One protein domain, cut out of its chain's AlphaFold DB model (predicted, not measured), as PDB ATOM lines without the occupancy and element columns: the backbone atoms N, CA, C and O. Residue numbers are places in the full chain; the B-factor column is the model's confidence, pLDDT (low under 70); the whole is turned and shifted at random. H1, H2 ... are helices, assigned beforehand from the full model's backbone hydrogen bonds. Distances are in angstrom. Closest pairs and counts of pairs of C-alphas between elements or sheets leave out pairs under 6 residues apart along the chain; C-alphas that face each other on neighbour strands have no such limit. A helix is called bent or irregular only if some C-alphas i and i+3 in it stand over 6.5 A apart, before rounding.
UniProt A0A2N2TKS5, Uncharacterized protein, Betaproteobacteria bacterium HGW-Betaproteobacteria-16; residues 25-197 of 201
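This is residues 25 to 197 of the 201 residues of an uncharacterized protein of Betaproteobacteria bacterium HGW-Betaproteobacteria-16 (UniProt A0A2N2TKS5). The model is a rod of helices that run mostly lengthwise: the bent helix H9 runs through the middle, its arm H9b lying between H7 and arm H5b of the bent helix H5, while H1 runs along H5b and crosses H9a. At one end the short helices H2, H3 and H4 pack on arm H5a and H8 packs on H9a; at the other end are H6 and H10, with H10 making the tip. The printed part has 173 residues with ten named helices, H1 to H10 in order along the chain, and no named strand, in the class all helix. It is only just compact, close to loose, with a radius of gyration of the C-alphas of 18.6 A, and the C-alphas span 65 by 29 by 26 A.

H1, residues 25 to 41, comes first. H5, residues 77 to 107, was assigned as one helix by its hydrogen bonds but is bent, with C-alphas 89 and 92 at 7.0 A; its arms H5a, residues 77 to 89, and H5b, residues 92 to 107, stand at a steep tilt of 42 degrees. H1 touches H5b with residues 25 to 32 alone, at a shallow tilt of 19 degrees, opposite ways, the closest C-alphas being those of Ala 28 and Leu 97 at 6.0 A. H2, residues 46 to 49, touches H5a, the closest C-alphas being those of Leu 47 and Glu 78 at 5.9 A. H3, residues 51 to 63, touches H5a at a steep tilt of 63 degrees, the same way, closest at the C-alphas of Thr 57 and Ser 85, 5.6 A. H4, residues 66 to 72, forms a helical hairpin with H5a, at a shallow tilt of 6 degrees, the C-alphas of Ser 71 and Pro 77 being closest at 4.4 A. H5 is the hub, touching five other helices. H9, residues 155 to 185, is likewise one helix by its hydrogen bonds but bent, with C-alphas 166 and 169 at 7.2 A; its arms H9a, residues 155 to 166, and H9b, residues 169 to 185, stand at a shallow tilt of 27 degrees. H6, residues 111 to 114, touches H10, residues 188 to 197, closest at the C-alphas of Trp 113 and Ile 189, 6.3 A. H7, residues 117 to 136, touches H9b at a shallow tilt of 31 degrees, opposite ways, the C-alphas of Ile 131 and Pro 170 being closest at 5.2 A. H8, residues 146 to 153, touches H9a at a steep tilt of 65 degrees, closest at the C-alphas of Ile 151 and Ala 157, 4.7 A. H1 touches H9a at a steep tilt of 46 degrees, opposite ways, with the C-alphas of Gly 36 and Gly 159 only 3.9 A apart. H5b touches H9b at a steep tilt of 48 degrees, the same way, closest at the C-alphas of Cys 99 and Gly 175, 5.0 A. H5b and H7 are apart. Every O i to N i+4 pair is within hydrogen-bond range in H4, H5a, H5b, H7, H8 and H9b; the counts are 10 of 13 in H1, 8 of 9 in H3, 7 of 8 in H9a and 1 of 6 in H10, where 3 of 7 O i to N i+3 pairs are within range, and H2 and H6 are too short for an O i to N i+4 pair.

H1 begins at C-alpha 25 at (34.281, -23.859, -2.188) and is 24.9 A long. H3 measures 19.4 A, H5a 18.1 A and H5b 23.0 A. H7 is 27.9 A long and begins at C-alpha 117 at (43.647, -0.721, -11.199). H9a measures 14.4 A and H9b 24.4 A. H10, 15.9 A long, ends at C-alpha 197 at (36.323, 0.746, -25.993).

The two C-alphas farthest apart are those of Ala 49 and Thr 197, at 66.6 A. The printed part has no cut and no long link; the link from H7 to H8, with 9 residues, is short and the others are tight. The mean pLDDT of the printed part is 83.7, with values under 70 at residues 106 to 115, 135, 137 to 143 and 187 to 197.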
ATOM      1  N   GLU A  25      34.922 -24.500  -3.350       84.94
ATOM      2  CA  GLU A  25      34.281 -23.859  -2.188       84.94
ATOM      3  C   GLU A  25      33.842 -24.896  -1.148       84.94
ATOM      4  O   GLU A  25      34.052 -24.722   0.053       84.94
ATOM      5  N   LYS A  26      33.270 -26.019  -1.608       88.81
ATOM      6  CA  LYS A  26      32.925 -27.145  -0.729       88.81
ATOM      7  C   LYS A  26      34.176 -27.748  -0.094       88.81
ATOM      8  O   LYS A  26      34.181 -27.977   1.113       88.81
ATOM      9  N   ALA A  27      35.224 -27.978  -0.885       91.44
ATOM     10  CA  ALA A  27      36.483 -28.532  -0.400       91.44
ATOM     11  C   ALA A  27      37.147 -27.616   0.637       91.44
ATOM     12  O   ALA A  27      37.526 -28.099   1.697       91.44
ATOM     13  N   ALA A  28      37.215 -26.305   0.387       90.81
ATOM     14  CA  ALA A  28      37.743 -25.325   1.334       90.81
ATOM     15  C   ALA A  28      36.929 -25.304   2.636       90.81
ATOM     16  O   ALA A  28      37.507 -25.349   3.718       90.81
ATOM     17  N   GLY A  29      35.594 -25.323   2.551       91.56
ATOM     18  CA  GLY A  29      34.731 -25.392   3.733       91.56
ATOM     19  C   GLY A  29      34.956 -26.658   4.567       91.56
ATOM     20  O   GLY A  29      35.077 -26.579   5.789       91.56
ATOM     21  N   ILE A  30      35.067 -27.821   3.916       93.56
ATOM     22  CA  ILE A  30      35.391 -29.091   4.584       93.56
ATOM     23  C   ILE A  30      36.794 -29.030   5.197       93.56
ATOM     24  O   ILE A  30      36.976 -29.446   6.336       93.56
ATOM     25  N   TYR A  31      37.773 -28.478   4.480       93.81
ATOM     26  CA  TYR A  31      39.152 -28.360   4.946       93.81
ATOM     27  C   TYR A  31      39.248 -27.505   6.213       93.81
ATOM     28  O   TYR A  31      39.826 -27.936   7.208       93.81
ATOM     29  N   VAL A  32      38.593 -26.340   6.219       94.00
ATOM     30  CA  VAL A  32      38.503 -25.460   7.394       94.00
ATOM     31  C   VAL A  32      37.796 -26.164   8.556       94.00
ATOM     32  O   VAL A  32      38.238 -26.053   9.699       94.00
ATOM     33  N   ALA A  33      36.732 -26.929   8.288       93.69
ATOM     34  CA  ALA A  33      36.047 -27.697   9.325       93.69
ATOM     35  C   ALA A  33      36.953 -28.781   9.934       93.69
ATOM     36  O   ALA A  33      37.013 -28.902  11.155       93.69
ATOM     37  N   LEU A  34      37.698 -29.528   9.113       94.75
ATOM     38  CA  LEU A  34      38.649 -30.546   9.574       94.75
ATOM     39  C   LEU A  34      39.790 -29.933  10.392       94.75
ATOM     40  O   LEU A  34      40.110 -30.439  11.468       94.75
ATOM     41  N   MET A  35      40.344 -28.812   9.924       94.69
ATOM     42  CA  MET A  35      41.314 -28.013  10.674       94.69
ATOM     43  C   MET A  35      40.768 -27.656  12.063       94.69
ATOM     44  O   MET A  35      41.431 -27.906  13.065       94.69
ATOM     45  N   GLY A  36      39.529 -27.164  12.143       93.12
ATOM     46  CA  GLY A  36      38.902 -26.810  13.415       93.12
ATOM     47  C   GLY A  36      38.613 -28.001  14.331       93.12
ATOM     48  O   GLY A  36      38.820 -27.920  15.540       93.12
ATOM     49  N   LEU A  37      38.172 -29.130  13.771       94.50
ATOM     50  CA  LEU A  37      37.886 -30.350  14.533       94.50
ATOM     51  C   LEU A  37      39.140 -30.956  15.173       94.50
ATOM     52  O   LEU A  37      39.033 -31.579  16.230       94.50
ATOM     53  N   SER A  38      40.324 -30.734  14.592       93.12
ATOM     54  CA  SER A  38      41.587 -31.221  15.161       93.12
ATOM     55  C   SER A  38      41.829 -30.719  16.594       93.12
ATOM     56  O   SER A  38      42.361 -31.463  17.417       93.12
ATOM     57  N   ALA A  39      41.316 -29.533  16.955       91.62
ATOM     58  CA  ALA A  39      41.358 -28.982  18.314       91.62
ATOM     59  C   ALA A  39      40.761 -29.913  19.380       91.62
ATOM     60  O   ALA A  39      41.172 -29.893  20.544       91.62
ATOM     61  N   LEU A  40      39.751 -30.703  19.004       92.50
ATOM     62  CA  LEU A  40      39.053 -31.607  19.915       92.50
ATOM     63  C   LEU A  40      39.851 -32.891  20.164       92.50
ATOM     64  O   LEU A  40      39.719 -33.482  21.235       92.50
ATOM     65  N   LEU A  41      40.683 -33.285  19.197       93.06
ATOM     66  CA  LEU A  41      41.420 -34.548  19.185       93.06
ATOM     67  C   LEU A  41      42.796 -34.449  19.858       93.06
ATOM     68  O   LEU A  41      43.349 -35.469  20.257       93.06
ATOM     69  N   ILE A  42      43.344 -33.241  20.006       91.50
ATOM     70  CA  ILE A  42      44.676 -33.033  20.586       91.50
ATOM     71  C   ILE A  42      44.639 -33.214  22.123       91.50
ATOM     72  O   ILE A  42      43.815 -32.585  22.806       91.50
ATOM     73  N   PRO A  43      45.519 -34.050  22.710       90.19
ATOM     74  CA  PRO A  43      45.711 -34.142  24.161       90.19
ATOM     75  C   PRO A  43      46.131 -32.798  24.770       90.19
ATOM     76  O   PRO A  43      46.823 -32.006  24.139       90.19
ATOM     77  N   ALA A  44      45.684 -32.496  25.992       87.31
ATOM     78  CA  ALA A  44      45.961 -31.187  26.604       87.31
ATOM     79  C   ALA A  44      47.448 -30.984  26.951       87.31
ATOM     80  O   ALA A  44      47.899 -29.846  27.023       87.31
ATOM     81  N   ASP A  45      48.147 -32.093  27.145       88.88
ATOM     82  CA  ASP A  45      49.514 -32.294  27.623       88.88
ATOM     83  C   ASP A  45      50.449 -32.799  26.508       88.88
ATOM     84  O   ASP A  45      51.496 -33.385  26.771       88.88
ATOM     85  N   ILE A  46      50.076 -32.594  25.238       91.12
ATOM     86  CA  ILE A  46      50.795 -33.145  24.078       91.12
ATOM     87  C   ILE A  46      52.288 -32.785  24.051       91.12
ATOM     88  O   ILE A  46      53.101 -33.616  23.647       91.12
ATOM     89  N   LEU A  47      52.658 -31.582  24.499       92.19
ATOM     90  CA  LEU A  47      54.054 -31.136  24.510       92.19
ATOM     91  C   LEU A  47      54.870 -31.778  25.637       92.19
ATOM     92  O   LEU A  47      56.069 -31.974  25.478       92.19
ATOM     93  N   GLN A  48      54.235 -32.144  26.750       90.50
ATOM     94  CA  GLN A  48      54.887 -32.903  27.819       90.50
ATOM     95  C   GLN A  48      55.004 -34.387  27.464       90.50
ATOM     96  O   GLN A  48      56.000 -35.030  27.790       90.50
ATOM     97  N   ALA A  49      53.995 -34.934  26.783       91.06
ATOM     98  CA  ALA A  49      53.942 -36.347  26.424       91.06
ATOM     99  C   ALA A  49      54.906 -36.720  25.283       91.06
ATOM    100  O   ALA A  49      55.324 -37.877  25.178       91.06
ATOM    101  N   HIS A  50      55.249 -35.766  24.409       92.88
ATOM    102  CA  HIS A  50      55.964 -36.050  23.169       92.88
ATOM    103  C   HIS A  50      57.023 -34.992  22.826       92.88
ATOM    104  O   HIS A  50      56.699 -33.868  22.449       92.88
ATOM    105  N   SER A  51      58.302 -35.384  22.835       93.06
ATOM    106  CA  SER A  51      59.425 -34.496  22.488       93.06
ATOM    107  C   SER A  51      59.369 -33.975  21.049       93.06
ATOM    108  O   SER A  51      59.624 -32.800  20.808       93.06
ATOM    109  N   TRP A  52      58.953 -34.814  20.094       95.62
ATOM    110  CA  TRP A  52      58.808 -34.411  18.690       95.62
ATOM    111  C   TRP A  52      57.794 -33.275  18.513       95.62
ATOM    112  O   TRP A  52      57.921 -32.463  17.599       95.62
ATOM    113  N   ALA A  53      56.774 -33.209  19.378       94.06
ATOM    114  CA  ALA A  53      55.754 -32.175  19.311       94.06
ATOM    115  C   ALA A  53      56.346 -30.816  19.696       94.06
ATOM    116  O   ALA A  53      56.014 -29.816  19.067       94.06
ATOM    117  N   VAL A  54      57.267 -30.791  20.665       94.75
ATOM    118  CA  VAL A  54      58.024 -29.590  21.038       94.75
ATOM    119  C   VAL A  54      58.862 -29.111  19.855       94.75
ATOM    120  O   VAL A  54      58.660 -27.989  19.397       94.75
ATOM    121  N   GLU A  55      59.694 -29.990  19.286       95.94
ATOM    122  CA  GLU A  55      60.547 -29.675  18.127       95.94
ATOM    123  C   GLU A  55      59.738 -29.143  16.936       95.94
ATOM    124  O   GLU A  55      60.104 -28.143  16.316       95.94
ATOM    125  N   PHE A  56      58.596 -29.773  16.642       96.50
ATOM    126  CA  PHE A  56      57.679 -29.314  15.603       96.50
ATOM    127  C   PHE A  56      57.140 -27.909  15.891       96.50
ATOM    128  O   PHE A  56      57.135 -27.057  15.001       96.50
ATOM    129  N   THR A  57      56.685 -27.648  17.119       95.81
ATOM    130  CA  THR A  57      56.164 -26.322  17.466       95.81
ATOM    131  C   THR A  57      57.232 -25.239  17.458       95.81
ATOM    132  O   THR A  57      56.937 -24.123  17.046       95.81
ATOM    133  N   ASP A  58      58.463 -25.561  17.850       95.38
ATOM    134  CA  ASP A  58      59.587 -24.624  17.830       95.38
ATOM    135  C   ASP A  58      59.986 -24.278  16.396       95.38
ATOM    136  O   ASP A  58      60.165 -23.105  16.061       95.38
ATOM    137  N   PHE A  59      60.026 -25.285  15.517       95.38
ATOM    138  CA  PHE A  59      60.200 -25.070  14.087       95.38
ATOM    139  C   PHE A  59      59.112 -24.147  13.529       95.38
ATOM    140  O   PHE A  59      59.425 -23.165  12.860       95.38
ATOM    141  N   MET A  60      57.836 -24.415  13.820       94.81
ATOM    142  CA  MET A  60      56.731 -23.599  13.307       94.81
ATOM    143  C   MET A  60      56.741 -22.172  13.869       94.81
ATOM    144  O   MET A  60      56.499 -21.224  13.118       94.81
ATOM    145  N   ALA A  61      57.046 -21.995  15.156       91.25
ATOM    146  CA  ALA A  61      57.100 -20.687  15.805       91.25
ATOM    147  C   ALA A  61      58.208 -19.786  15.236       91.25
ATOM    148  O   ALA A  61      58.011 -18.575  15.133       91.25
ATOM    149  N   ALA A  62      59.320 -20.367  14.766       91.06
ATOM    150  CA  ALA A  62      60.377 -19.622  14.080       91.06
ATOM    151  C   ALA A  62      59.895 -18.951  12.776       91.06
ATOM    152  O   ALA A  62      60.400 -17.892  12.404       91.06
ATOM    153  N   TRP A  63      58.908 -19.541  12.093       88.00
ATOM    154  CA  TRP A  63      58.309 -18.983  10.872       88.00
ATOM    155  C   TRP A  63      57.064 -18.143  11.143       88.00
ATOM    156  O   TRP A  63      56.762 -17.219  10.387       88.00
ATOM    157  N   VAL A  64      56.324 -18.471  12.203       89.06
ATOM    158  CA  VAL A  64      55.048 -17.841  12.538       89.06
ATOM    159  C   VAL A  64      55.086 -17.337  13.987       89.06
ATOM    160  O   VAL A  64      54.607 -18.022  14.895       89.06
ATOM    161  N   PRO A  65      55.578 -16.101  14.218       85.44
ATOM    162  CA  PRO A  65      55.716 -15.522  15.562       85.44
ATOM    163  C   PRO A  65      54.403 -15.436  16.357       85.44
ATOM    164  O   PRO A  65      54.406 -15.385  17.587       85.44
ATOM    165  N   GLN A  66      53.258 -15.450  15.664       88.31
ATOM    166  CA  GLN A  66      51.924 -15.502  16.269       88.31
ATOM    167  C   GLN A  66      51.758 -16.684  17.240       88.31
ATOM    168  O   GLN A  66      51.020 -16.570  18.217       88.31
ATOM    169  N   ILE A  67      52.426 -17.815  16.975       90.69
ATOM    170  CA  ILE A  67      52.323 -19.042  17.775       90.69
ATOM    171  C   ILE A  67      52.851 -18.796  19.191       90.69
ATOM    172  O   ILE A  67      52.147 -19.062  20.171       90.69
ATOM    173  N   ASP A  68      54.054 -18.230  19.303       90.06
ATOM    174  CA  ASP A  68      54.653 -17.897  20.594       90.06
ATOM    175  C   ASP A  68      53.820 -16.847  21.322       90.06
ATOM    176  O   ASP A  68      53.546 -16.992  22.515       90.06
ATOM    177  N   LEU A  69      53.330 -15.846  20.594       88.06
ATOM    178  CA  LEU A  69      52.523 -14.771  21.155       88.06
ATOM    179  C   LEU A  69      51.220 -15.294  21.782       88.06
ATOM    180  O   LEU A  69      50.908 -14.945  22.919       88.06
ATOM    181  N   ILE A  70      50.506 -16.201  21.108       88.31
ATOM    182  CA  ILE A  70      49.310 -16.853  21.666       88.31
ATOM    183  C   ILE A  70      49.676 -17.695  22.894       88.31
ATOM    184  O   ILE A  70      48.963 -17.654  23.901       88.31
ATOM    185  N   SER A  71      50.780 -18.445  22.840       88.19
ATOM    186  CA  SER A  71      51.207 -19.286  23.965       88.19
ATOM    187  C   SER A  71      51.615 -18.462  25.196       88.19
ATOM    188  O   SER A  71      51.315 -18.847  26.328       88.19
ATOM    189  N   SER A  72      52.191 -17.274  24.981       88.81
ATOM    190  CA  SER A  72      52.629 -16.350  26.034       88.81
ATOM    191  C   SER A  72      51.481 -15.792  26.883       88.81
ATOM    192  O   SER A  72      51.702 -15.360  28.013       88.81
ATOM    193  N   LEU A  73      50.235 -15.869  26.395       87.69
ATOM    194  CA  LEU A  73      49.049 -15.459  27.154       87.69
ATOM    195  C   LEU A  73      48.755 -16.363  28.362       87.69
ATOM    196  O   LEU A  73      47.866 -16.051  29.155       87.69
ATOM    197  N   GLY A  74      49.440 -17.506  28.488       86.75
ATOM    198  CA  GLY A  74      49.336 -18.414  29.637       86.75
ATOM    199  C   GLY A  74      48.032 -19.216  29.705       86.75
ATOM    200  O   GLY A  74      47.800 -19.965  30.652       86.75
ATOM    201  N   ILE A  75      47.167 -19.102  28.699       88.38
ATOM    202  CA  ILE A  75      45.921 -19.862  28.608       88.38
ATOM    203  C   ILE A  75      46.226 -21.144  27.844       88.38
ATOM    204  O   ILE A  75      46.484 -21.075  26.650       88.38
ATOM    205  N   ARG A  76      46.196 -22.307  28.514       90.38
ATOM    206  CA  ARG A  76      46.491 -23.628  27.908       90.38
ATOM    207  C   ARG A  76      47.690 -23.573  26.932       90.38
ATOM    208  O   ARG A  76      47.521 -23.907  25.757       90.38
ATOM    209  N   PRO A  77      48.863 -23.095  27.385       91.25
ATOM    210  CA  PRO A  77      49.954 -22.692  26.499       91.25
ATOM    211  C   PRO A  77      50.418 -23.831  25.588       91.25
ATOM    212  O   PRO A  77      50.598 -23.611  24.396       91.25
ATOM    213  N   GLU A  78      50.514 -25.055  26.108       92.38
ATOM    214  CA  GLU A  78      50.953 -26.225  25.341       92.38
ATOM    215  C   GLU A  78      49.972 -26.615  24.237       92.38
ATOM    216  O   GLU A  78      50.351 -26.738  23.072       92.38
ATOM    217  N   LEU A  79      48.690 -26.746  24.594       93.38
ATOM    218  CA  LEU A  79      47.630 -27.065  23.642       93.38
ATOM    219  C   LEU A  79      47.535 -26.001  22.545       93.38
ATOM    220  O   LEU A  79      47.443 -26.349  21.373       93.38
ATOM    221  N   ASN A  80      47.556 -24.717  22.918       93.44
ATOM    222  CA  ASN A  80      47.462 -23.621  21.959       93.44
ATOM    223  C   ASN A  80      48.689 -23.584  21.039       93.44
ATOM    224  O   ASN A  80      48.525 -23.540  19.821       93.44
ATOM    225  N   ARG A  81      49.905 -23.668  21.592       94.75
ATOM    226  CA  ARG A  81      51.152 -23.685  20.811       94.75
ATOM    227  C   ARG A  81      51.137 -24.817  19.782       94.75
ATOM    228  O   ARG A  81      51.373 -24.566  18.600       94.75
ATOM    229  N   PHE A  82      50.776 -26.033  20.195       96.44
ATOM    230  CA  PHE A  82      50.687 -27.175  19.284       96.44
ATOM    231  C   PHE A  82      49.580 -27.024  18.242       96.44
ATOM    232  O   PHE A  82      49.819 -27.200  17.048       96.44
ATOM    233  N   TYR A  83      48.372 -26.658  18.672       95.56
ATOM    234  CA  TYR A  83      47.225 -26.526  17.782       95.56
ATOM    235  C   TYR A  83      47.459 -25.486  16.682       95.56
ATOM    236  O   TYR A  83      47.271 -25.791  15.506       95.56
ATOM    237  N   TYR A  84      47.924 -24.281  17.024       94.12
ATOM    238  CA  TYR A  84      48.186 -23.253  16.013       94.12
ATOM    239  C   TYR A  84      49.377 -23.608  15.116       94.12
ATOM    240  O   TYR A  84      49.323 -23.314  13.924       94.12
ATOM    241  N   SER A  85      50.390 -24.317  15.628       95.94
ATOM    242  CA  SER A  85      51.462 -24.877  14.790       95.94
ATOM    243  C   SER A  85      50.911 -25.852  13.749       95.94
ATOM    244  O   SER A  85      51.237 -25.749  12.567       95.94
ATOM    245  N   LEU A  86      50.014 -26.754  14.159       96.06
ATOM    246  CA  LEU A  86      49.355 -27.697  13.257       96.06
ATOM    247  C   LEU A  86      48.505 -26.979  12.200       96.06
ATOM    248  O   LEU A  86      48.603 -27.292  11.014       96.06
ATOM    249  N   LEU A  87      47.702 -25.990  12.605       95.12
ATOM    250  CA  LEU A  87      46.883 -25.216  11.672       95.12
ATOM    251  C   LEU A  87      47.735 -24.495  10.620       95.12
ATOM    252  O   LEU A  87      47.415 -24.531   9.431       95.12
ATOM    253  N   TRP A  88      48.829 -23.862  11.042       93.62
ATOM    254  CA  TRP A  88      49.742 -23.188  10.125       93.62
ATOM    255  C   TRP A  88      50.480 -24.176   9.215       93.62
ATOM    256  O   TRP A  88      50.655 -23.875   8.037       93.62
ATOM    257  N   ALA A  89      50.809 -25.384   9.679       94.81
ATOM    258  CA  ALA A  89      51.369 -26.435   8.825       94.81
ATOM    259  C   ALA A  89      50.373 -26.938   7.758       94.81
ATOM    260  O   ALA A  89      50.776 -27.297   6.654       94.81
ATOM    261  N   MET A  90      49.068 -26.918   8.051       94.56
ATOM    262  CA  MET A  90      48.003 -27.235   7.086       94.56
ATOM    263  C   MET A  90      47.676 -26.068   6.136       94.56
ATOM    264  O   MET A  90      47.118 -26.272   5.055       94.56
ATOM    265  N   SER A  91      48.032 -24.837   6.507       93.38
ATOM    266  CA  SER A  91      47.682 -23.630   5.751       93.38
ATOM    267  C   SER A  91      48.121 -23.604   4.275       93.38
ATOM    268  O   SER A  91      47.345 -23.078   3.473       93.38
ATOM    269  N   PRO A  92      49.252 -24.207   3.840       94.75
ATOM    270  CA  PRO A  92      49.598 -24.253   2.419       94.75
ATOM    271  C   PRO A  92      48.550 -24.995   1.577       94.75
ATOM    272  O   PRO A  92      48.248 -24.583   0.459       94.75
ATOM    273  N   GLY A  93      47.940 -26.055   2.121       94.19
ATOM    274  CA  GLY A  93      46.865 -26.785   1.447       94.19
ATOM    275  C   GLY A  93      45.608 -25.930   1.280       94.19
ATOM    276  O   GLY A  93      45.033 -25.870   0.191       94.19
ATOM    277  N   LEU A  94      45.225 -25.204   2.336       94.06
ATOM    278  CA  LEU A  94      44.117 -24.249   2.280       94.06
ATOM    279  C   LEU A  94      44.399 -23.123   1.276       94.06
ATOM    280  O   LEU A  94      43.525 -22.788   0.481       94.06
ATOM    281  N   PHE A  95      45.619 -22.582   1.261       94.06
ATOM    282  CA  PHE A  95      46.032 -21.545   0.316       94.06
ATOM    283  C   PHE A  95      45.835 -21.996  -1.137       94.06
ATOM    284  O   PHE A  95      45.217 -21.280  -1.926       94.06
ATOM    285  N   VAL A  96      46.286 -23.207  -1.483       94.19
ATOM    286  CA  VAL A  96      46.103 -23.773  -2.830       94.19
ATOM    287  C   VAL A  96      44.620 -23.921  -3.173       94.19
ATOM    288  O   VAL A  96      44.208 -23.519  -4.262       94.19
ATOM    289  N   LEU A  97      43.797 -24.436  -2.251       92.44
ATOM    290  CA  LEU A  97      42.347 -24.540  -2.458       92.44
ATOM    291  C   LEU A  97      41.707 -23.172  -2.715       92.44
ATOM    292  O   LEU A  97      40.880 -23.044  -3.617       92.44
ATOM    293  N   CYS A  98      42.109 -22.142  -1.970       90.94
ATOM    294  CA  CYS A  98      41.622 -20.782  -2.167       90.94
ATOM    295  C   CYS A  98      42.049 -20.210  -3.519       90.94
ATOM    296  O   CYS A  98      41.226 -19.605  -4.203       90.94
ATOM    297  N   CYS A  99      43.288 -20.450  -3.945       88.81
ATOM    298  CA  CYS A  99      43.752 -20.051  -5.270       88.81
ATOM    299  C   CYS A  99      42.930 -20.718  -6.384       88.81
ATOM    300  O   CYS A  99      42.478 -20.038  -7.302       88.81
ATOM    301  N   LEU A 100      42.671 -22.026  -6.284       89.06
ATOM    302  CA  LEU A 100      41.845 -22.758  -7.254       89.06
ATOM    303  C   LEU A 100      40.394 -22.267  -7.263       89.06
ATOM    304  O   LEU A 100      39.820 -22.063  -8.330       89.06
ATOM    305  N   MET A 101      39.823 -22.014  -6.086       86.19
ATOM    306  CA  MET A 101      38.486 -21.445  -5.922       86.19
ATOM    307  C   MET A 101      38.377 -20.067  -6.585       86.19
ATOM    308  O   MET A 101      37.467 -19.825  -7.377       86.19
ATOM    309  N   SER A 102      39.322 -19.166  -6.309       82.06
ATOM    310  CA  SER A 102      39.360 -17.832  -6.916       82.06
ATOM    311  C   SER A 102      39.614 -17.891  -8.425       82.06
ATOM    312  O   SER A 102      39.022 -17.113  -9.173       82.06
ATOM    313  N   TRP A 103      40.434 -18.834  -8.895       79.88
ATOM    314  CA  TRP A 103      40.674 -19.055 -10.321       79.88
ATOM    315  C   TRP A 103      39.438 -19.595 -11.053       79.88
ATOM    316  O   TRP A 103      39.101 -19.132 -12.140       79.88
ATOM    317  N   GLU A 104      38.705 -20.531 -10.457       80.31
ATOM    318  CA  GLU A 104      37.443 -21.016 -11.019       80.31
ATOM    319  C   GLU A 104      36.385 -19.902 -11.043       80.31
ATOM    320  O   GLU A 104      35.705 -19.700 -12.052       80.31
ATOM    321  N   ALA A 105      36.284 -19.121  -9.962       75.12
ATOM    322  CA  ALA A 105      35.407 -17.953  -9.901       75.12
ATOM    323  C   ALA A 105      35.743 -16.934 -11.003       75.12
ATOM    324  O   ALA A 105      34.854 -16.298 -11.570       75.12
ATOM    325  N   ARG A 106      37.020 -16.810 -11.371       69.62
ATOM    326  CA  ARG A 106      37.460 -15.974 -12.487       69.62
ATOM    327  C   ARG A 106      36.904 -16.418 -13.832       69.62
ATOM    328  O   ARG A 106      36.368 -15.585 -14.558       69.62
ATOM    329  N   GLN A 107      36.979 -17.708 -14.152       67.44
ATOM    330  CA  GLN A 107      36.451 -18.240 -15.417       67.44
ATOM    331  C   GLN A 107      34.941 -17.997 -15.571       67.44
ATOM    332  O   GLN A 107      34.433 -17.887 -16.684       67.44
ATOM    333  N   ARG A 108      34.223 -17.847 -14.453       67.19
ATOM    334  CA  ARG A 108      32.776 -17.600 -14.410       67.19
ATOM    335  C   ARG A 108      32.385 -16.113 -14.469       67.19
ATOM    336  O   ARG A 108      31.222 -15.794 -14.256       67.19
ATOM    337  N   SER A 109      33.317 -15.217 -14.816       57.84
ATOM    338  CA  SER A 109      33.079 -13.776 -15.038       57.84
ATOM    339  C   SER A 109      32.616 -13.002 -13.793       57.84
ATOM    340  O   SER A 109      31.580 -12.339 -13.791       57.84
ATOM    341  N   PHE A 110      33.396 -13.057 -12.711       59.72
ATOM    342  CA  PHE A 110      33.136 -12.241 -11.517       59.72
ATOM    343  C   PHE A 110      33.453 -10.741 -11.733       59.72
ATOM    344  O   PHE A 110      34.488 -10.406 -12.313       59.72
ATOM    345  N   PRO A 111      32.646  -9.811 -11.183       60.75
ATOM    346  CA  PRO A 111      32.852  -8.364 -11.328       60.75
ATOM    347  C   PRO A 111      34.161  -7.848 -10.705       60.75
ATOM    348  O   PRO A 111      34.673  -6.815 -11.129       60.75
ATOM    349  N   LEU A 112      34.736  -8.576  -9.738       63.38
ATOM    350  CA  LEU A 112      36.034  -8.260  -9.120       63.38
ATOM    351  C   LEU A 112      37.194  -8.266 -10.129       63.38
ATOM    352  O   LEU A 112      38.158  -7.529  -9.949       63.38
ATOM    353  N   TRP A 113      37.080  -9.041 -11.208       63.94
ATOM    354  CA  TRP A 113      38.120  -9.158 -12.235       63.94
ATOM    355  C   TRP A 113      38.108  -8.012 -13.243       63.94
ATOM    356  O   TRP A 113      39.106  -7.797 -13.912       63.94
ATOM    357  N   ASN A 114      37.016  -7.248 -13.312       66.62
ATOM    358  CA  ASN A 114      36.902  -6.043 -14.140       66.62
ATOM    359  C   ASN A 114      37.138  -4.764 -13.320       66.62
ATOM    360  O   ASN A 114      36.827  -3.657 -13.762       66.62
ATOM    361  N   MET A 115      37.629  -4.903 -12.086       68.50
ATOM    362  CA  MET A 115      37.853  -3.777 -11.195       68.50
ATOM    363  C   MET A 115      38.995  -2.898 -11.738       68.50
ATOM    364  O   MET A 115      40.035  -3.436 -12.105       68.50
ATOM    365  N   PRO A 116      38.856  -1.559 -11.783       75.19
ATOM    366  CA  PRO A 116      39.932  -0.676 -12.231       75.19
ATOM    367  C   PRO A 116      41.156  -0.751 -11.306       75.19
ATOM    368  O   PRO A 116      41.014  -0.940 -10.094       75.19
ATOM    369  N   LEU A 117      42.351  -0.536 -11.873       72.81
ATOM    370  CA  LEU A 117      43.647  -0.721 -11.199       72.81
ATOM    371  C   LEU A 117      43.728  -0.012  -9.843       72.81
ATOM    372  O   LEU A 117      44.169  -0.605  -8.866       72.81
ATOM    373  N   GLN A 118      43.244   1.229  -9.756       77.44
ATOM    374  CA  GLN A 118      43.243   1.996  -8.507       77.44
ATOM    375  C   GLN A 118      42.479   1.276  -7.385       77.44
ATOM    376  O   GLN A 118      42.973   1.177  -6.266       77.44
ATOM    377  N   LYS A 119      41.297   0.721  -7.685       79.50
ATOM    378  CA  LYS A 119      40.493  -0.020  -6.702       79.50
ATOM    379  C   LYS A 119      41.132  -1.366  -6.357       79.50
ATOM    380  O   LYS A 119      41.101  -1.754  -5.195       79.50
ATOM    381  N   ALA A 120      41.747  -2.035  -7.333       78.12
ATOM    382  CA  ALA A 120      42.471  -3.282  -7.102       78.12
ATOM    383  C   ALA A 120      43.702  -3.076  -6.200       78.12
ATOM    384  O   ALA A 120      43.913  -3.866  -5.286       78.12
ATOM    385  N   ILE A 121      44.465  -1.994  -6.397       81.62
ATOM    386  CA  ILE A 121      45.602  -1.626  -5.538       81.62
ATOM    387  C   ILE A 121      45.126  -1.300  -4.121       81.62
ATOM    388  O   ILE A 121      45.697  -1.806  -3.160       81.62
ATOM    389  N   VAL A 122      44.067  -0.497  -3.970       85.50
ATOM    390  CA  VAL A 122      43.509  -0.182  -2.644       85.50
ATOM    391  C   VAL A 122      43.042  -1.452  -1.937       85.50
ATOM    392  O   VAL A 122      43.388  -1.661  -0.778       85.50
ATOM    393  N   LEU A 123      42.314  -2.329  -2.634       84.38
ATOM    394  CA  LEU A 123      41.887  -3.615  -2.087       84.38
ATOM    395  C   LEU A 123      43.095  -4.464  -1.673       84.38
ATOM    396  O   LEU A 123      43.120  -4.972  -0.559       84.38
ATOM    397  N   ALA A 124      44.115  -4.560  -2.528       84.50
ATOM    398  CA  ALA A 124      45.330  -5.314  -2.250       84.50
ATOM    399  C   ALA A 124      46.076  -4.803  -1.013       84.50
ATOM    400  O   ALA A 124      46.484  -5.602  -0.172       84.50
ATOM    401  N   LEU A 125      46.212  -3.483  -0.870       86.44
ATOM    402  CA  LEU A 125      46.855  -2.859   0.285       86.44
ATOM    403  C   LEU A 125      46.053  -3.085   1.568       86.44
ATOM    404  O   LEU A 125      46.632  -3.454   2.586       86.44
ATOM    405  N   VAL A 126      44.728  -2.913   1.524       86.81
ATOM    406  CA  VAL A 126      43.856  -3.146   2.686       86.81
ATOM    407  C   VAL A 126      43.899  -4.615   3.101       86.81
ATOM    408  O   VAL A 126      44.098  -4.914   4.276       86.81
ATOM    409  N   THR A 127      43.773  -5.543   2.152       85.50
ATOM    410  CA  THR A 127      43.863  -6.980   2.425       85.50
ATOM    411  C   THR A 127      45.243  -7.361   2.958       85.50
ATOM    412  O   THR A 127      45.326  -8.079   3.950       85.50
ATOM    413  N   GLY A 128      46.322  -6.839   2.368       85.25
ATOM    414  CA  GLY A 128      47.689  -7.054   2.842       85.25
ATOM    415  C   GLY A 128      47.914  -6.535   4.263       85.25
ATOM    416  O   GLY A 128      48.497  -7.243   5.080       85.25
ATOM    417  N   LEU A 129      47.389  -5.350   4.593       84.62
ATOM    418  CA  LEU A 129      47.446  -4.786   5.945       84.62
ATOM    419  C   LEU A 129      46.698  -5.669   6.953       84.62
ATOM    420  O   LEU A 129      47.210  -5.927   8.039       84.62
ATOM    421  N   VAL A 130      45.506  -6.157   6.591       80.25
ATOM    422  CA  VAL A 130      44.710  -7.057   7.440       80.25
ATOM    423  C   VAL A 130      45.441  -8.378   7.671       80.25
ATOM    424  O   VAL A 130      45.511  -8.831   8.810       80.25
ATOM    425  N   ILE A 131      46.026  -8.971   6.625       83.31
ATOM    426  CA  ILE A 131      46.831 -10.195   6.742       83.31
ATOM    427  C   ILE A 131      48.033  -9.941   7.650       83.31
ATOM    428  O   ILE A 131      48.246 -10.687   8.600       83.31
ATOM    429  N   TYR A 132      48.783  -8.861   7.412       81.62
ATOM    430  CA  TYR A 132      49.946  -8.508   8.219       81.62
ATOM    431  C   TYR A 132      49.578  -8.331   9.697       81.62
ATOM    432  O   TYR A 132      50.220  -8.925  10.564       81.62
ATOM    433  N   ALA A 133      48.517  -7.572   9.985       77.12
ATOM    434  CA  ALA A 133      48.021  -7.350  11.340       77.12
ATOM    435  C   ALA A 133      47.539  -8.651  12.004       77.12
ATOM    436  O   ALA A 133      47.799  -8.870  13.189       77.12
ATOM    437  N   ALA A 134      46.878  -9.533  11.247       72.69
ATOM    438  CA  ALA A 134      46.450 -10.838  11.732       72.69
ATOM    439  C   ALA A 134      47.653 -11.729  12.084       72.69
ATOM    440  O   ALA A 134      47.710 -12.240  13.203       72.69
ATOM    441  N   SER A 135      48.634 -11.842  11.181       69.50
ATOM    442  CA  SER A 135      49.832 -12.678  11.334       69.50
ATOM    443  C   SER A 135      50.803 -12.180  12.404       69.50
ATOM    444  O   SER A 135      51.443 -12.993  13.058       69.50
ATOM    445  N   HIS A 136      50.906 -10.867  12.621       73.00
ATOM    446  CA  HIS A 136      51.790 -10.306  13.652       73.00
ATOM    447  C   HIS A 136      51.115 -10.195  15.022       73.00
ATOM    448  O   HIS A 136      51.764  -9.832  15.997       73.00
ATOM    449  N   GLY A 137      49.815 -10.499  15.118       64.38
ATOM    450  CA  GLY A 137      49.139 -10.661  16.404       64.38
ATOM    451  C   GLY A 137      49.101  -9.401  17.274       64.38
ATOM    452  O   GLY A 137      48.812  -9.511  18.458       64.38
ATOM    453  N   GLY A 138      49.326  -8.201  16.720       63.34
ATOM    454  CA  GLY A 138      49.348  -6.936  17.481       63.34
ATOM    455  C   GLY A 138      48.022  -6.569  18.170       63.34
ATOM    456  O   GLY A 138      47.951  -5.597  18.912       63.34
ATOM    457  N   TRP A 139      46.971  -7.352  17.936       65.62
ATOM    458  CA  TRP A 139      45.644  -7.266  18.549       65.62
ATOM    459  C   TRP A 139      45.413  -8.341  19.634       65.62
ATOM    460  O   TRP A 139      44.433  -8.279  20.375       65.62
ATOM    461  N   ILE A 140      46.330  -9.304  19.766       67.94
ATOM    462  CA  ILE A 140      46.347 -10.383  20.760       67.94
ATOM    463  C   ILE A 140      47.259  -9.944  21.918       67.94
ATOM    464  O   ILE A 140      48.312 -10.507  22.177       67.94
ATOM    465  N   THR A 141      46.905  -8.852  22.590       64.81
ATOM    466  CA  THR A 141      47.844  -8.162  23.496       64.81
ATOM    467  C   THR A 141      47.563  -8.374  24.974       64.81
ATOM    468  O   THR A 141      48.402  -8.032  25.803       64.81
ATOM    469  N   ASN A 142      46.396  -8.913  25.341       67.88
ATOM    470  CA  ASN A 142      46.013  -9.004  26.747       67.88
ATOM    471  C   ASN A 142      45.153 -10.235  27.063       67.88
ATOM    472  O   ASN A 142      44.053 -10.399  26.529       67.88
ATOM    473  N   ALA A 143      45.619 -11.046  28.015       65.75
ATOM    474  CA  ALA A 143      44.893 -12.197  28.551       65.75
ATOM    475  C   ALA A 143      43.600 -11.813  29.311       65.75
ATOM    476  O   ALA A 143      42.720 -12.655  29.495       65.75
ATOM    477  N   ASN A 144      43.447 -10.541  29.705       73.62
ATOM    478  CA  ASN A 144      42.237 -10.011  30.344       73.62
ATOM    479  C   ASN A 144      41.088  -9.744  29.360       73.62
ATOM    480  O   ASN A 144      39.973  -9.446  29.787       73.62
ATOM    481  N   ASN A 145      41.318  -9.865  28.049       81.62
ATOM    482  CA  ASN A 145      40.234  -9.815  27.079       81.62
ATOM    483  C   ASN A 145      39.390 -11.098  27.183       81.62
ATOM    484  O   ASN A 145      39.828 -12.183  26.793       81.62
ATOM    485  N   GLY A 146      38.159 -10.966  27.685       82.50
ATOM    486  CA  GLY A 146      37.238 -12.088  27.884       82.50
ATOM    487  C   GLY A 146      36.943 -12.887  26.611       82.50
ATOM    488  O   GLY A 146      36.778 -14.102  26.689       82.50
ATOM    489  N   VAL A 147      36.951 -12.247  25.436       84.44
ATOM    490  CA  VAL A 147      36.745 -12.921  24.143       84.44
ATOM    491  C   VAL A 147      37.955 -13.780  23.787       84.44
ATOM    492  O   VAL A 147      37.795 -14.956  23.470       84.44
ATOM    493  N   ILE A 148      39.168 -13.231  23.900       85.94
ATOM    494  CA  ILE A 148      40.410 -13.986  23.662       85.94
ATOM    495  C   ILE A 148      40.491 -15.159  24.638       85.94
ATOM    496  O   ILE A 148      40.744 -16.293  24.234       85.94
ATOM    497  N   ARG A 149      40.191 -14.912  25.916       87.00
ATOM    498  CA  ARG A 149      40.189 -15.955  26.939       87.00
ATOM    499  C   ARG A 149      39.164 -17.043  26.648       87.00
ATOM    500  O   ARG A 149      39.493 -18.219  26.778       87.00
ATOM    501  N   PHE A 150      37.955 -16.689  26.218       89.06
ATOM    502  CA  PHE A 150      36.939 -17.658  25.807       89.06
ATOM    503  C   PHE A 150      37.416 -18.511  24.624       89.06
ATOM    504  O   PHE A 150      37.376 -19.739  24.705       89.06
ATOM    505  N   ILE A 151      37.932 -17.871  23.569       90.50
ATOM    506  CA  ILE A 151      38.411 -18.554  22.361       90.50
ATOM    507  C   ILE A 151      39.553 -19.518  22.694       90.50
ATOM    508  O   ILE A 151      39.525 -20.657  22.249       90.50
ATOM    509  N   LEU A 152      40.535 -19.098  23.495       89.94
ATOM    510  CA  LEU A 152      41.748 -19.884  23.754       89.94
ATOM    511  C   LEU A 152      41.616 -20.909  24.892       89.94
ATOM    512  O   LEU A 152      42.434 -21.822  24.993       89.94
ATOM    513  N   SER A 153      40.620 -20.774  25.774       90.19
ATOM    514  CA  SER A 153      40.420 -21.703  26.902       90.19
ATOM    515  C   SER A 153      39.467 -22.859  26.591       90.19
ATOM    516  O   SER A 153      39.534 -23.898  27.261       90.19
ATOM    517  N   ASN A 154      38.600 -22.705  25.585       92.81
ATOM    518  CA  ASN A 154      37.606 -23.693  25.185       92.81
ATOM    519  C   ASN A 154      37.990 -24.326  23.841       92.81
ATOM    520  O   ASN A 154      38.107 -23.631  22.839       92.81
ATOM    521  N   ARG A 155      38.126 -25.657  23.799       92.88
ATOM    522  CA  ARG A 155      38.557 -26.383  22.590       92.88
ATOM    523  C   ARG A 155      37.632 -26.179  21.390       92.88
ATOM    524  O   ARG A 155      38.117 -26.101  20.269       92.88
ATOM    525  N   LEU A 156      36.323 -26.072  21.614       92.56
ATOM    526  CA  LEU A 156      35.358 -25.824  20.543       92.56
ATOM    527  C   LEU A 156      35.479 -24.388  20.026       92.56
ATOM    528  O   LEU A 156      35.514 -24.170  18.820       92.56
ATOM    529  N   ALA A 157      35.589 -23.407  20.925       91.88
ATOM    530  CA  ALA A 157      35.774 -22.011  20.531       91.88
ATOM    531  C   ALA A 157      37.116 -21.799  19.810       91.88
ATOM    532  O   ALA A 157      37.170 -21.094  18.805       91.88
ATOM    533  N   MET A 158      38.174 -22.469  20.264       91.62
ATOM    534  CA  MET A 158      39.490 -22.517  19.627       91.62
ATOM    535  C   MET A 158      39.411 -23.165  18.234       91.62
ATOM    536  O   MET A 158      39.914 -22.617  17.254       91.62
ATOM    537  N   GLY A 159      38.715 -24.303  18.145       91.12
ATOM    538  CA  GLY A 159      38.447 -25.048  16.916       91.12
ATOM    539  C   GLY A 159      37.694 -24.237  15.866       91.12
ATOM    540  O   GLY A 159      38.061 -24.220  14.696       91.12
ATOM    541  N   CYS A 160      36.645 -23.528  16.277       92.19
ATOM    542  CA  CYS A 160      35.806 -22.758  15.367       92.19
ATOM    543  C   CYS A 160      36.339 -21.335  15.171       92.19
ATOM    544  O   CYS A 160      36.790 -20.979  14.087       92.19
ATOM    545  N   LEU A 161      36.288 -20.510  16.216       90.06
ATOM    546  CA  LEU A 161      36.612 -19.086  16.133       90.06
ATOM    547  C   LEU A 161      38.120 -18.868  16.029       90.06
ATOM    548  O   LEU A 161      38.560 -18.094  15.186       90.06
ATOM    549  N   GLY A 162      38.911 -19.576  16.841       89.00
ATOM    550  CA  GLY A 162      40.371 -19.460  16.818       89.00
ATOM    551  C   GLY A 162      40.955 -19.815  15.450       89.00
ATOM    552  O   GLY A 162      41.705 -19.030  14.877       89.00
ATOM    553  N   ASN A 163      40.534 -20.943  14.873       92.75
ATOM    554  CA  ASN A 163      40.911 -21.329  13.512       92.75
ATOM    555  C   ASN A 163      40.546 -20.252  12.480       92.75
ATOM    556  O   ASN A 163      41.398 -19.838  11.696       92.75
ATOM    557  N   ILE A 164      39.291 -19.788  12.484       89.75
ATOM    558  CA  ILE A 164      38.813 -18.806  11.505       89.75
ATOM    559  C   ILE A 164      39.619 -17.513  11.605       89.75
ATOM    560  O   ILE A 164      40.151 -17.055  10.597       89.75
ATOM    561  N   PHE A 165      39.729 -16.935  12.799       87.56
ATOM    562  CA  PHE A 165      40.312 -15.609  12.961       87.56
ATOM    563  C   PHE A 165      41.837 -15.595  12.877       87.56
ATOM    564  O   PHE A 165      42.394 -14.651  12.319       87.56
ATOM    565  N   TYR A 166      42.513 -16.610  13.418       86.94
ATOM    566  CA  TYR A 166      43.972 -16.585  13.519       86.94
ATOM    567  C   TYR A 166      44.677 -17.232  12.327       86.94
ATOM    568  O   TYR A 166      45.816 -16.858  12.061       86.94
ATOM    569  N   VAL A 167      44.021 -18.146  11.594       90.44
ATOM    570  CA  VAL A 167      44.673 -18.910  10.513       90.44
ATOM    571  C   VAL A 167      43.871 -18.901   9.213       90.44
ATOM    572  O   VAL A 167      44.336 -18.375   8.205       90.44
ATOM    573  N   SER A 168      42.654 -19.449   9.212       91.31
ATOM    574  CA  SER A 168      41.910 -19.700   7.974       91.31
ATOM    575  C   SER A 168      41.549 -18.416   7.225       91.31
ATOM    576  O   SER A 168      41.807 -18.331   6.028       91.31
ATOM    577  N   ALA A 169      40.998 -17.391   7.887       88.81
ATOM    578  CA  ALA A 169      40.620 -16.151   7.204       88.81
ATOM    579  C   ALA A 169      41.830 -15.393   6.616       88.81
ATOM    580  O   ALA A 169      41.752 -15.017   5.443       88.81
ATOM    581  N   PRO A 170      42.961 -15.218   7.337       89.06
ATOM    582  CA  PRO A 170      44.185 -14.666   6.748       89.06
ATOM    583  C   PRO A 170      44.681 -15.445   5.525       89.06
ATOM    584  O   PRO A 170      45.025 -14.843   4.510       89.06
ATOM    585  N   VAL A 171      44.670 -16.781   5.581       91.19
ATOM    586  CA  VAL A 171      45.125 -17.644   4.478       91.19
ATOM    587  C   VAL A 171      44.191 -17.553   3.270       91.19
ATOM    588  O   VAL A 171      44.653 -17.417   2.136       91.19
ATOM    589  N   MET A 172      42.875 -17.562   3.498       90.31
ATOM    590  CA  MET A 172      41.874 -17.370   2.446       90.31
ATOM    591  C   MET A 172      42.021 -16.000   1.776       90.31
ATOM    592  O   MET A 172      41.962 -15.898   0.549       90.31
ATOM    593  N   ALA A 173      42.254 -14.952   2.571       88.81
ATOM    594  CA  ALA A 173      42.505 -13.607   2.070       88.81
ATOM    595  C   ALA A 173      43.794 -13.545   1.235       88.81
ATOM    596  O   ALA A 173      43.793 -12.949   0.157       88.81
ATOM    597  N   ALA A 174      44.866 -14.207   1.684       89.31
ATOM    598  CA  ALA A 174      46.127 -14.293   0.952       89.31
ATOM    599  C   ALA A 174      45.964 -15.013  -0.395       89.31
ATOM    600  O   ALA A 174      46.454 -14.523  -1.410       89.31
ATOM    601  N   GLY A 175      45.233 -16.133  -0.429       88.19
ATOM    602  CA  GLY A 175      44.939 -16.859  -1.668       88.19
ATOM    603  C   GLY A 175      44.143 -16.011  -2.663       88.19
ATOM    604  O   GLY A 175      44.512 -15.906  -3.832       88.19
ATOM    605  N   GLY A 176      43.095 -15.326  -2.193       85.00
ATOM    606  CA  GLY A 176      42.316 -14.413  -3.034       85.00
ATOM    607  C   GLY A 176      43.153 -13.256  -3.589       85.00
ATOM    608  O   GLY A 176      43.074 -12.942  -4.778       85.00
ATOM    609  N   LEU A 177      44.002 -12.659  -2.745       86.62
ATOM    610  CA  LEU A 177      44.915 -11.591  -3.142       86.62
ATOM    611  C   LEU A 177      45.948 -12.065  -4.173       86.62
ATOM    612  O   LEU A 177      46.203 -11.363  -5.149       86.62
ATOM    613  N   PHE A 178      46.511 -13.261  -3.990       87.31
ATOM    614  CA  PHE A 178      47.464 -13.844  -4.929       87.31
ATOM    615  C   PHE A 178      46.858 -13.975  -6.329       87.31
ATOM    616  O   PHE A 178      47.459 -13.524  -7.303       87.31
ATOM    617  N   VAL A 179      45.644 -14.524  -6.440       83.31
ATOM    618  CA  VAL A 179      44.980 -14.674  -7.744       83.31
ATOM    619  C   VAL A 179      44.623 -13.318  -8.352       83.31
ATOM    620  O   VAL A 179      44.769 -13.144  -9.562       83.31
ATOM    621  N   LEU A 180      44.214 -12.340  -7.533       81.06
ATOM    622  CA  LEU A 180      43.987 -10.963  -7.983       81.06
ATOM    623  C   LEU A 180      45.247 -10.384  -8.644       81.06
ATOM    624  O   LEU A 180      45.186  -9.915  -9.780       81.06
ATOM    625  N   VAL A 181      46.390 -10.448  -7.959       80.62
ATOM    626  CA  VAL A 181      47.671  -9.918  -8.455       80.62
ATOM    627  C   VAL A 181      48.153 -10.692  -9.682       80.62
ATOM    628  O   VAL A 181      48.539 -10.082 -10.677       80.62
ATOM    629  N   ALA A 182      48.082 -12.024  -9.654       80.31
ATOM    630  CA  ALA A 182      48.487 -12.869 -10.774       80.31
ATOM    631  C   ALA A 182      47.658 -12.590 -12.039       80.31
ATOM    632  O   ALA A 182      48.221 -12.473 -13.126       80.31
ATOM    633  N   GLY A 183      46.338 -12.416 -11.903       73.94
ATOM    634  CA  GLY A 183      45.456 -12.061 -13.021       73.94
ATOM    635  C   GLY A 183      45.732 -10.670 -13.602       73.94
ATOM    636  O   GLY A 183      45.520 -10.437 -14.795       73.94
ATOM    637  N   TRP A 184      46.230  -9.743 -12.779       71.25
ATOM    638  CA  TRP A 184      46.667  -8.421 -13.231       71.25
ATOM    639  C   TRP A 184      47.982  -8.495 -14.007       71.25
ATOM    640  O   TRP A 184      48.066  -7.962 -15.114       71.25
ATOM    641  N   LEU A 185      48.986  -9.182 -13.454       72.62
ATOM    642  CA  LEU A 185      50.311  -9.323 -14.067       72.62
ATOM    643  C   LEU A 185      50.281 -10.117 -15.376       72.62
ATOM    644  O   LEU A 185      51.035  -9.801 -16.292       72.62
ATOM    645  N   SER A 186      49.391 -11.107 -15.509       73.19
ATOM    646  CA  SER A 186      49.247 -11.877 -16.754       73.19
ATOM    647  C   SER A 186      48.648 -11.066 -17.913       73.19
ATOM    648  O   SER A 186      48.572 -11.556 -19.041       73.19
ATOM    649  N   GLY A 187      48.207  -9.824 -17.671       59.53
ATOM    650  CA  GLY A 187      47.606  -8.965 -18.689       59.53
ATOM    651  C   GLY A 187      46.215  -9.425 -19.140       59.53
ATOM    652  O   GLY A 187      45.619  -8.813 -20.027       59.53
ATOM    653  N   GLU A 188      45.662 -10.468 -18.526       56.25
ATOM    654  CA  GLU A 188      44.340 -10.979 -18.868       56.25
ATOM    655  C   GLU A 188      43.205 -10.121 -18.279       56.25
ATOM    656  O   GLU A 188      42.138 -10.055 -18.880       56.25
ATOM    657  N   ILE A 189      43.431  -9.397 -17.173       53.75
ATOM    658  CA  ILE A 189      42.483  -8.388 -16.653       53.75
ATOM    659  C   ILE A 189      42.418  -7.127 -17.553       53.75
ATOM    660  O   ILE A 189      41.317  -6.733 -17.949       53.75
ATOM    661  N   PRO A 190      43.545  -6.516 -17.984       46.62
ATOM    662  CA  PRO A 190      43.529  -5.368 -18.902       46.62
ATOM    663  C   PRO A 190      42.849  -5.606 -20.263       46.62
ATOM    664  O   PRO A 190      42.272  -4.679 -20.834       46.62
ATOM    665  N   ARG A 191      42.909  -6.828 -20.819       47.56
ATOM    666  CA  ARG A 191      42.424  -7.117 -22.188       47.56
ATOM    667  C   ARG A 191      40.902  -7.047 -22.341       47.56
ATOM    668  O   ARG A 191      40.428  -6.714 -23.426       47.56
ATOM    669  N   HIS A 192      40.136  -7.315 -21.284       48.28
ATOM    670  CA  HIS A 192      38.670  -7.229 -21.336       48.28
ATOM    671  C   HIS A 192      38.149  -5.787 -21.280       48.28
ATOM    672  O   HIS A 192      37.084  -5.510 -21.822       48.28
ATOM    673  N   ILE A 193      38.917  -4.857 -20.705       51.50
ATOM    674  CA  ILE A 193      38.558  -3.430 -20.650       51.50
ATOM    675  C   ILE A 193      38.780  -2.767 -22.018       51.50
ATOM    676  O   ILE A 193      37.962  -1.963 -22.459       51.50
ATOM    677  N   ARG A 194      39.850  -3.152 -22.726       45.97
ATOM    678  CA  ARG A 194      40.216  -2.553 -24.019       45.97
ATOM    679  C   ARG A 194      39.254  -2.919 -25.157       45.97
ATOM    680  O   ARG A 194      38.928  -2.077 -25.980       45.97
ATOM    681  N   ARG A 195      38.713  -4.144 -25.163       48.38
ATOM    682  CA  ARG A 195      37.740  -4.571 -26.192       48.38
ATOM    683  C   ARG A 195      36.377  -3.881 -26.099       48.38
ATOM    684  O   ARG A 195      35.675  -3.844 -27.099       48.38
ATOM    685  N   GLY A 196      35.998  -3.346 -24.937       48.75
ATOM    686  CA  GLY A 196      34.758  -2.576 -24.796       48.75
ATOM    687  C   GLY A 196      34.855  -1.149 -25.342       48.75
ATOM    688  O   GLY A 196      33.833  -0.541 -25.615       48.75
ATOM    689  N   THR A 197      36.072  -0.624 -25.511       48.34
ATOM    690  CA  THR A 197      36.323   0.746 -25.993       48.34
ATOM    691  C   THR A 197      36.696   0.805 -27.473       48.34
ATOM    692  O   THR A 197      36.557   1.850 -28.091       48.34
TER     693      THR A 197